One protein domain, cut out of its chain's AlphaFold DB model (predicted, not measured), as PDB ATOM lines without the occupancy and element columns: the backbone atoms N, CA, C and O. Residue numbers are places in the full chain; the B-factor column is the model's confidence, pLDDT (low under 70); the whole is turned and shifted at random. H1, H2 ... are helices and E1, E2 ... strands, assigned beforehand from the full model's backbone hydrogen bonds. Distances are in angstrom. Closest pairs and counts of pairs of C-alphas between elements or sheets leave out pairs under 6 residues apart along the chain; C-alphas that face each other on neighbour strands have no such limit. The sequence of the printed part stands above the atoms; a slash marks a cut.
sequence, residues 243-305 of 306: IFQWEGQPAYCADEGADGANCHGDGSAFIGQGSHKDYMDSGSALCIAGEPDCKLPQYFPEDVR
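Overview. This is residues 243 to 305 of the 306 residues of an uncharacterized protein of Pseudomonas sp. SJZ080 (UniProt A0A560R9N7). With little regular structure, this is a small three-strand sheet with a short helix, H1, over one face, while the long unnamed stretch 280 to 305 passes the E1 edge and loops across the other face. The 63 printed residues hold E1, E2, E3 and H1 in that order, only 20 residues in named elements, mostly strand. The sheet, E1 E2 E3, is an antiparallel meander, each strand the neighbour of the one before. It is compact, radius of gyration of the C-alphas 10.8 A, spanning 31 by 26 by 17 A.

Arrangement. E1, residues 243 to 246, forms a hairpin with E2, residues 249 to 255, at 124 degrees; N 244 and O 251 are 2.9 A apart, within hydrogen-bond range. E2 forms a hairpin with E3, residues 261 to 265, at 160 degrees; N 252 and O 264 are 2.8 A apart, within hydrogen-bond range. H1, residues 276 to 279, is on the sheet at a height of 7.4 A; its closest C-alphas to E2 are His 276 and Cys 253, 5.8 A. H1 is too short for any O i to N i+4 pair.

Along the chain. E1 begins at C-alpha 243 (32.496, -5.153, 8.801); E2 measures 20.5 A, E3 13.9 A. H1 ends at C-alpha 279 (30.897, 5.798, 10.916).

Size, cuts and confidence. The printed part has no cut and no long link; residues 301 to 305 are among those under pLDDT 70.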
ATOM      1  N   ILE A 243      33.831  -5.296   8.240       89.56
ATOM      2  CA  ILE A 243      32.496  -5.153   8.801       89.56
ATOM      3  C   ILE A 243      32.602  -4.547  10.199       89.56
ATOM      4  O   ILE A 243      33.404  -4.981  11.033       89.56
ATOM      5  N   PHE A 244      31.770  -3.545  10.453       87.94
ATOM      6  CA  PHE A 244      31.665  -2.822  11.715       87.94
ATOM      7  C   PHE A 244      30.191  -2.618  12.094       87.94
ATOM      8  O   PHE A 244      29.294  -2.990  11.341       87.94
ATOM      9  N   GLN A 245      29.924  -2.061  13.276       87.94
ATOM     10  CA  GLN A 245      28.579  -1.699  13.720       87.94
ATOM     11  C   GLN A 245      28.321  -0.211  13.497       87.94
ATOM     12  O   GLN A 245      29.134   0.622  13.896       87.94
ATOM     13  N   TRP A 246      27.184   0.100  12.885       83.88
ATOM     14  CA  TRP A 246      26.619   1.437  12.742       83.88
ATOM     15  C   TRP A 246      25.189   1.418  13.266       83.88
ATOM     16  O   TRP A 246      24.371   0.624  12.796       83.88
ATOM     17  N   GLU A 247      24.891   2.260  14.254       83.62
ATOM     18  CA  GLU A 247      23.580   2.300  14.914       83.62
ATOM     19  C   GLU A 247      23.130   0.916  15.435       83.62
ATOM     20  O   GLU A 247      21.950   0.556  15.419       83.62
ATOM     21  N   GLY A 248      24.086   0.103  15.899       79.44
ATOM     22  CA  GLY A 248      23.855  -1.257  16.391       79.44
ATOM     23  C   GLY A 248      23.573  -2.312  15.312       79.44
ATOM     24  O   GLY A 248      23.254  -3.450  15.661       79.44
ATOM     25  N   GLN A 249      23.692  -1.967  14.027       84.25
ATOM     26  CA  GLN A 249      23.508  -2.862  12.879       84.25
ATOM     27  C   GLN A 249      24.823  -3.064  12.110       84.25
ATOM     28  O   GLN A 249      25.696  -2.199  12.172       84.25
ATOM     29  N   PRO A 250      25.015  -4.189  11.397       86.44
ATOM     30  CA  PRO A 250      26.227  -4.408  10.615       86.44
ATOM     31  C   PRO A 250      26.305  -3.440   9.422       86.44
ATOM     32  O   PRO A 250      25.310  -3.157   8.750       86.44
ATOM     33  N   ALA A 251      27.513  -2.951   9.162       88.38
ATOM     34  CA  ALA A 251      27.844  -2.015   8.097       88.38
ATOM     35  C   ALA A 251      29.241  -2.294   7.530       88.38
ATOM     36  O   ALA A 251      30.067  -2.948   8.169       88.38
ATOM     37  N   TYR A 252      29.500  -1.791   6.327       90.00
ATOM     38  CA  TYR A 252      30.777  -1.910   5.633       90.00
ATOM     39  C   TYR A 252      31.083  -0.660   4.808       90.00
ATOM     40  O   TYR A 252      30.179   0.107   4.484       90.00
ATOM     41  N   CYS A 253      32.354  -0.472   4.452       88.50
ATOM     42  CA  CYS A 253      32.775   0.532   3.476       88.50
ATOM     43  C   CYS A 253      33.589  -0.134   2.368       88.50
ATOM     44  O   CYS A 253      34.434  -0.984   2.654       88.50
ATOM     45  N   ALA A 254      33.356   0.250   1.116       85.56
ATOM     46  CA  ALA A 254      34.044  -0.286  -0.054       85.56
ATOM     47  C   ALA A 254      34.523   0.840  -0.978       85.56
ATOM     48  O   ALA A 254      33.950   1.927  -1.004       85.56
ATOM     49  N   ASP A 255      35.596   0.575  -1.725       80.56
ATOM     50  CA  ASP A 255      36.111   1.487  -2.744       80.56
ATOM     51  C   ASP A 255      35.434   1.178  -4.089       80.56
ATOM     52  O   ASP A 255      35.885   0.323  -4.849       80.56
ATOM     53  N   GLU A 256      34.343   1.878  -4.396       79.12
ATOM     54  CA  GLU A 256      33.456   1.609  -5.541       79.12
ATOM     55  C   GLU A 256      33.953   2.256  -6.850       79.12
ATOM     56  O   GLU A 256      33.201   2.810  -7.654       79.12
ATOM     57  N   GLY A 257      35.267   2.222  -7.085       76.88
ATOM     58  CA  GLY A 257      35.881   2.736  -8.309       76.88
ATOM     59  C   GLY A 257      35.668   4.242  -8.516       76.88
ATOM     60  O   GLY A 257      36.283   5.059  -7.831       76.88
ATOM     61  N   ALA A 258      34.849   4.616  -9.505       70.19
ATOM     62  CA  ALA A 258      34.604   6.016  -9.869       70.19
ATOM     63  C   ALA A 258      33.792   6.783  -8.811       70.19
ATOM     64  O   ALA A 258      33.947   8.000  -8.701       70.19
ATOM     65  N   ASP A 259      32.980   6.070  -8.027       71.75
ATOM     66  CA  ASP A 259      32.111   6.648  -6.997       71.75
ATOM     67  C   ASP A 259      32.832   6.847  -5.649       71.75
ATOM     68  O   ASP A 259      32.304   7.505  -4.750       71.75
ATOM     69  N   GLY A 260      34.075   6.363  -5.536       78.56
ATOM     70  CA  GLY A 260      34.938   6.544  -4.370       78.56
ATOM     71  C   GLY A 260      34.628   5.592  -3.211       78.56
ATOM     72  O   GLY A 260      33.982   4.563  -3.379       78.56
ATOM     73  N   ALA A 261      35.152   5.920  -2.030       85.44
ATOM     74  CA  ALA A 261      34.938   5.138  -0.819       85.44
ATOM     75  C   ALA A 261      33.542   5.414  -0.242       85.44
ATOM     76  O   ALA A 261      33.306   6.501   0.295       85.44
ATOM     77  N   ASN A 262      32.641   4.438  -0.337       86.12
ATOM     78  CA  ASN A 262      31.255   4.539   0.116       86.12
ATOM     79  C   ASN A 262      30.956   3.506   1.204       86.12
ATOM     80  O   ASN A 262      31.452   2.379   1.171       86.12
ATOM     81  N   CYS A 263      30.140   3.903   2.178       87.62
ATOM     82  CA  CYS A 263      29.734   3.075   3.305       87.62
ATOM     83  C   CYS A 263      28.241   2.747   3.250       87.62
ATOM     84  O   CYS A 263      27.411   3.609   2.952       87.62
ATOM     85  N   HIS A 264      27.898   1.511   3.599       87.38
ATOM     86  CA  HIS A 264      26.559   0.931   3.512       87.38
ATOM     87  C   HIS A 264      26.276   0.081   4.755       87.38
ATOM     88  O   HIS A 264      27.196  -0.490   5.340       87.38
ATOM     89  N   GLY A 265      25.015  -0.037   5.169       86.38
ATOM     90  CA  GLY A 265      24.647  -0.903   6.290       86.38
ATOM     91  C   GLY A 265      23.168  -1.254   6.330       86.38
ATOM     92  O   GLY A 265      22.368  -0.774   5.533       86.38
ATOM     93  N   ASP A 266      22.779  -2.090   7.287       80.50
ATOM     94  CA  ASP A 266      21.394  -2.585   7.348       80.50
ATOM     95  C   ASP A 266      20.390  -1.539   7.845       80.50
ATOM     96  O   ASP A 266      19.214  -1.584   7.490       80.50
ATOM     97  N   GLY A 267      20.850  -0.560   8.629       68.62
ATOM     98  CA  GLY A 267      20.033   0.593   9.021       68.62
ATOM     99  C   GLY A 267      19.768   1.570   7.866       68.62
ATOM    100  O   GLY A 267      18.745   2.253   7.861       68.62
ATOM    101  N   SER A 268      20.667   1.622   6.875       69.62
ATOM    102  CA  SER A 268      20.546   2.468   5.685       69.62
ATOM    103  C   SER A 268      21.373   1.916   4.527       69.62
ATOM    104  O   SER A 268      22.594   1.783   4.636       69.62
ATOM    105  N   ALA A 269      20.724   1.722   3.374       74.50
ATOM    106  CA  ALA A 269      21.374   1.261   2.146       74.50
ATOM    107  C   ALA A 269      22.543   2.158   1.691       74.50
ATOM    108  O   ALA A 269      23.381   1.702   0.927       74.50
ATOM    109  N   PHE A 270      22.619   3.406   2.162       85.56
ATOM    110  CA  PHE A 270      23.785   4.278   2.024       85.56
ATOM    111  C   PHE A 270      23.987   5.084   3.314       85.56
ATOM    112  O   PHE A 270      23.061   5.745   3.790       85.56
ATOM    113  N   ILE A 271      25.188   5.018   3.888       86.88
ATOM    114  CA  ILE A 271      25.575   5.721   5.120       86.88
ATOM    115  C   ILE A 271      26.279   7.039   4.774       86.88
ATOM    116  O   ILE A 271      25.945   8.087   5.326       86.88
ATOM    117  N   GLY A 272      27.236   7.005   3.841       85.31
ATOM    118  CA  GLY A 272      28.007   8.179   3.437       85.31
ATOM    119  C   GLY A 272      29.325   7.834   2.745       85.31
ATOM    120  O   GLY A 272      29.644   6.663   2.555       85.31
ATOM    121  N   GLN A 273      30.080   8.866   2.362       87.25
ATOM    122  CA  GLN A 273      31.395   8.721   1.729       87.25
ATOM    123  C   GLN A 273      32.505   8.869   2.771       87.25
ATOM    124  O   GLN A 273      32.585   9.903   3.438       87.25
ATOM    125  N   GLY A 274      33.374   7.869   2.896       82.44
ATOM    126  CA  GLY A 274      34.435   7.864   3.898       82.44
ATOM    127  C   GLY A 274      34.951   6.468   4.224       82.44
ATOM    128  O   GLY A 274      34.833   5.536   3.433       82.44
ATOM    129  N   SER A 275      35.547   6.336   5.404       87.25
ATOM    130  CA  SER A 275      36.087   5.077   5.911       87.25
ATOM    131  C   SER A 275      35.244   4.530   7.060       87.25
ATOM    132  O   SER A 275      34.503   5.262   7.715       87.25
ATOM    133  N   HIS A 276      35.428   3.249   7.394       84.31
ATOM    134  CA  HIS A 276      34.740   2.639   8.540       84.31
ATOM    135  C   HIS A 276      34.963   3.409   9.856       84.31
ATOM    136  O   HIS A 276      34.116   3.372  10.741       84.31
ATOM    137  N   LYS A 277      36.076   4.143  10.001       84.62
ATOM    138  CA  LYS A 277      36.379   4.920  11.214       84.62
ATOM    139  C   LYS A 277      35.468   6.124  11.408       84.62
ATOM    140  O   LYS A 277      35.302   6.560  12.543       84.62
ATOM    141  N   ASP A 278      34.923   6.657  10.321       84.06
ATOM    142  CA  ASP A 278      34.079   7.850  10.340       84.06
ATOM    143  C   ASP A 278      32.658   7.523  10.811       84.06
ATOM    144  O   ASP A 278      31.971   8.385  11.361       84.06
ATOM    145  N   TYR A 279      32.248   6.265  10.634       86.00
ATOM    146  CA  TYR A 279      30.897   5.798  10.916       86.00
ATOM    147  C   TYR A 279      30.830   4.727  12.003       86.00
ATOM    148  O   TYR A 279      29.766   4.508  12.537       86.00
ATOM    149  N   MET A 280      31.900   4.033  12.385       85.00
ATOM    150  CA  MET A 280      31.761   2.969  13.389       85.00
ATOM    151  C   MET A 280      31.272   3.470  14.759       85.00
ATOM    152  O   MET A 280      31.760   4.469  15.296       85.00
ATOM    153  N   ASP A 281      30.360   2.708  15.366       80.44
ATOM    154  CA  ASP A 281      29.928   2.910  16.743       80.44
ATOM    155  C   ASP A 281      31.126   2.797  17.701       80.44
ATOM    156  O   ASP A 281      32.053   1.995  17.520       80.44
ATOM    157  N   SER A 282      31.114   3.595  18.769       75.12
ATOM    158  CA  SER A 282      32.202   3.586  19.750       75.12
ATOM    159  C   SER A 282      32.324   2.216  20.422       75.12
ATOM    160  O   SER A 282      31.393   1.744  21.071       75.12
ATOM    161  N   GLY A 283      33.491   1.580  20.283       68.00
ATOM    162  CA  GLY A 283      33.732   0.239  20.819       68.00
ATOM    163  C   GLY A 283      33.172  -0.897  19.961       68.00
ATOM    164  O   GLY A 283      33.147  -2.033  20.435       68.00
ATOM    165  N   SER A 284      32.755  -0.616  18.719       71.06
ATOM    166  CA  SER A 284      32.354  -1.642  17.758       71.06
ATOM    167  C   SER A 284      33.436  -2.711  17.614       71.06
ATOM    168  O   SER A 284      34.618  -2.413  17.426       71.06
ATOM    169  N   ALA A 285      33.013  -3.976  17.635       72.31
ATOM    170  CA  ALA A 285      33.851  -5.057  17.147       72.31
ATOM    171  C   ALA A 285      34.050  -4.889  15.634       72.31
ATOM    172  O   ALA A 285      33.127  -4.489  14.924       72.31
ATOM    173  N   LEU A 286      35.261  -5.177  15.165       80.81
ATOM    174  CA  LEU A 286      35.612  -5.183  13.751       80.81
ATOM    175  C   LEU A 286      35.918  -6.626  13.340       80.81
ATOM    176  O   LEU A 286      36.608  -7.344  14.073       80.81
ATOM    177  N   CYS A 287      35.441  -7.036  12.171       83.38
ATOM    178  CA  CYS A 287      35.772  -8.322  11.561       83.38
ATOM    179  C   CYS A 287      35.934  -8.174  10.049       83.38
ATOM    180  O   CYS A 287      35.474  -7.194   9.469       83.38
ATOM    181  N   ILE A 288      36.615  -9.125   9.417       82.88
ATOM    182  CA  ILE A 288      36.744  -9.162   7.955       82.88
ATOM    183  C   ILE A 288      35.610 -10.025   7.398       82.88
ATOM    184  O   ILE A 288      35.303 -11.084   7.954       82.88
ATOM    185  N   ALA A 289      34.976  -9.572   6.316       77.19
ATOM    186  CA  ALA A 289      33.980 -10.357   5.595       77.19
ATOM    187  C   ALA A 289      34.543 -11.750   5.240       77.19
ATOM    188  O   ALA A 289      35.671 -11.866   4.765       77.19
ATOM    189  N   GLY A 290      33.782 -12.808   5.541       71.56
ATOM    190  CA  GLY A 290      34.218 -14.205   5.394       71.56
ATOM    191  C   GLY A 290      34.836 -14.840   6.655       71.56
ATOM    192  O   GLY A 290      35.035 -16.053   6.690       71.56
ATOM    193  N   GLU A 291      35.101 -14.082   7.730       76.00
ATOM    194  CA  GLU A 291      35.528 -14.670   9.011       76.00
ATOM    195  C   GLU A 291      34.365 -15.383   9.742       76.00
ATOM    196  O   GLU A 291      33.237 -14.883   9.735       76.00
ATOM    197  N   PRO A 292      34.623 -16.508  10.448       58.94
ATOM    198  CA  PRO A 292      33.596 -17.420  10.985       58.94
ATOM    199  C   PRO A 292      32.659 -16.850  12.070       58.94
ATOM    200  O   PRO A 292      31.733 -17.539  12.483       58.94
ATOM    201  N   ASP A 293      32.836 -15.595  12.487       66.50
ATOM    202  CA  ASP A 293      31.980 -14.905  13.463       66.50
ATOM    203  C   ASP A 293      31.521 -13.517  12.969       66.50
ATOM    204  O   ASP A 293      31.000 -12.704  13.740       66.50
ATOM    205  N   CYS A 294      31.717 -13.225  11.678       75.56
ATOM    206  CA  CYS A 294      31.419 -11.926  11.093       75.56
ATOM    207  C   CYS A 294      30.002 -11.894  10.510       75.56
ATOM    208  O   CYS A 294      29.684 -12.597   9.551       75.56
ATOM    209  N   LYS A 295      29.120 -11.078  11.097       79.56
ATOM    210  CA  LYS A 295      27.752 -10.904  10.594       79.56
ATOM    211  C   LYS A 295      27.744  -9.935   9.423       79.56
ATOM    212  O   LYS A 295      27.932  -8.742   9.626       79.56
ATOM    213  N   LEU A 296      27.497 -10.455   8.226       80.00
ATOM    214  CA  LEU A 296      27.392  -9.642   7.021       80.00
ATOM    215  C   LEU A 296      26.088  -8.822   7.011       80.00
ATOM    216  O   LEU A 296      25.051  -9.341   7.434       80.00
ATOM    217  N   PRO A 297      26.127  -7.585   6.492       79.81
ATOM    218  CA  PRO A 297      24.933  -6.823   6.145       79.81
ATOM    219  C   PRO A 297      24.058  -7.563   5.122       79.81
ATOM    220  O   PRO A 297      24.552  -8.318   4.281       79.81
ATOM    221  N   GLN A 298      22.752  -7.316   5.156       77.50
ATOM    222  CA  GLN A 298      21.763  -7.806   4.199       77.50
ATOM    223  C   GLN A 298      22.107  -7.399   2.760       77.50
ATOM    224  O   GLN A 298      21.954  -8.197   1.833       77.50
ATOM    225  N   TYR A 299      22.588  -6.170   2.574       69.75
ATOM    226  CA  TYR A 299      23.013  -5.635   1.283       69.75
ATOM    227  C   TYR A 299      24.536  -5.659   1.193       69.75
ATOM    228  O   TYR A 299      25.177  -4.623   1.280       69.75
ATOM    229  N   PHE A 300      25.112  -6.857   1.070       76.31
ATOM    230  CA  PHE A 300      26.557  -7.050   0.944       76.31
ATOM    231  C   PHE A 300      26.904  -7.718  -0.400       76.31
ATOM    232  O   PHE A 300      26.299  -8.761  -0.691       76.31
ATOM    233  N   PRO A 301      27.833  -7.165  -1.208       67.19
ATOM    234  CA  PRO A 301      28.192  -7.685  -2.529       67.19
ATOM    235  C   PRO A 301      28.608  -9.160  -2.475       67.19
ATOM    236  O   PRO A 301      29.295  -9.582  -1.545       67.19
ATOM    237  N   GLU A 302      28.134  -9.972  -3.424       61.06
ATOM    238  CA  GLU A 302      28.362 -11.429  -3.416       61.06
ATOM    239  C   GLU A 302      29.818 -11.812  -3.704       61.06
ATOM    240  O   GLU A 302      30.290 -12.830  -3.207       61.06
ATOM    241  N   ASP A 303      30.534 -10.972  -4.447       58.28
ATOM    242  CA  ASP A 303      31.939 -11.112  -4.835       58.28
ATOM    243  C   ASP A 303      32.924 -10.989  -3.661       58.28
ATOM    244  O   ASP A 303      34.041 -11.490  -3.758       58.28
ATOM    245  N   VAL A 304      32.502 -10.412  -2.530       57.25
ATOM    246  CA  VAL A 304      33.361 -10.160  -1.354       57.25
ATOM    247  C   VAL A 304      33.013 -11.062  -0.157       57.25
ATOM    248  O   VAL A 304      33.533 -10.894   0.945       57.25
ATOM    249  N   ARG A 305      32.103 -12.032  -0.326       56.78
ATOM    250  CA  ARG A 305      31.622 -12.890   0.780       56.78
ATOM    251  C   ARG A 305      32.613 -13.961   1.249       56.78
ATOM    252  O   ARG A 305      32.375 -14.526   2.318       56.78
TER     253      ARG A 305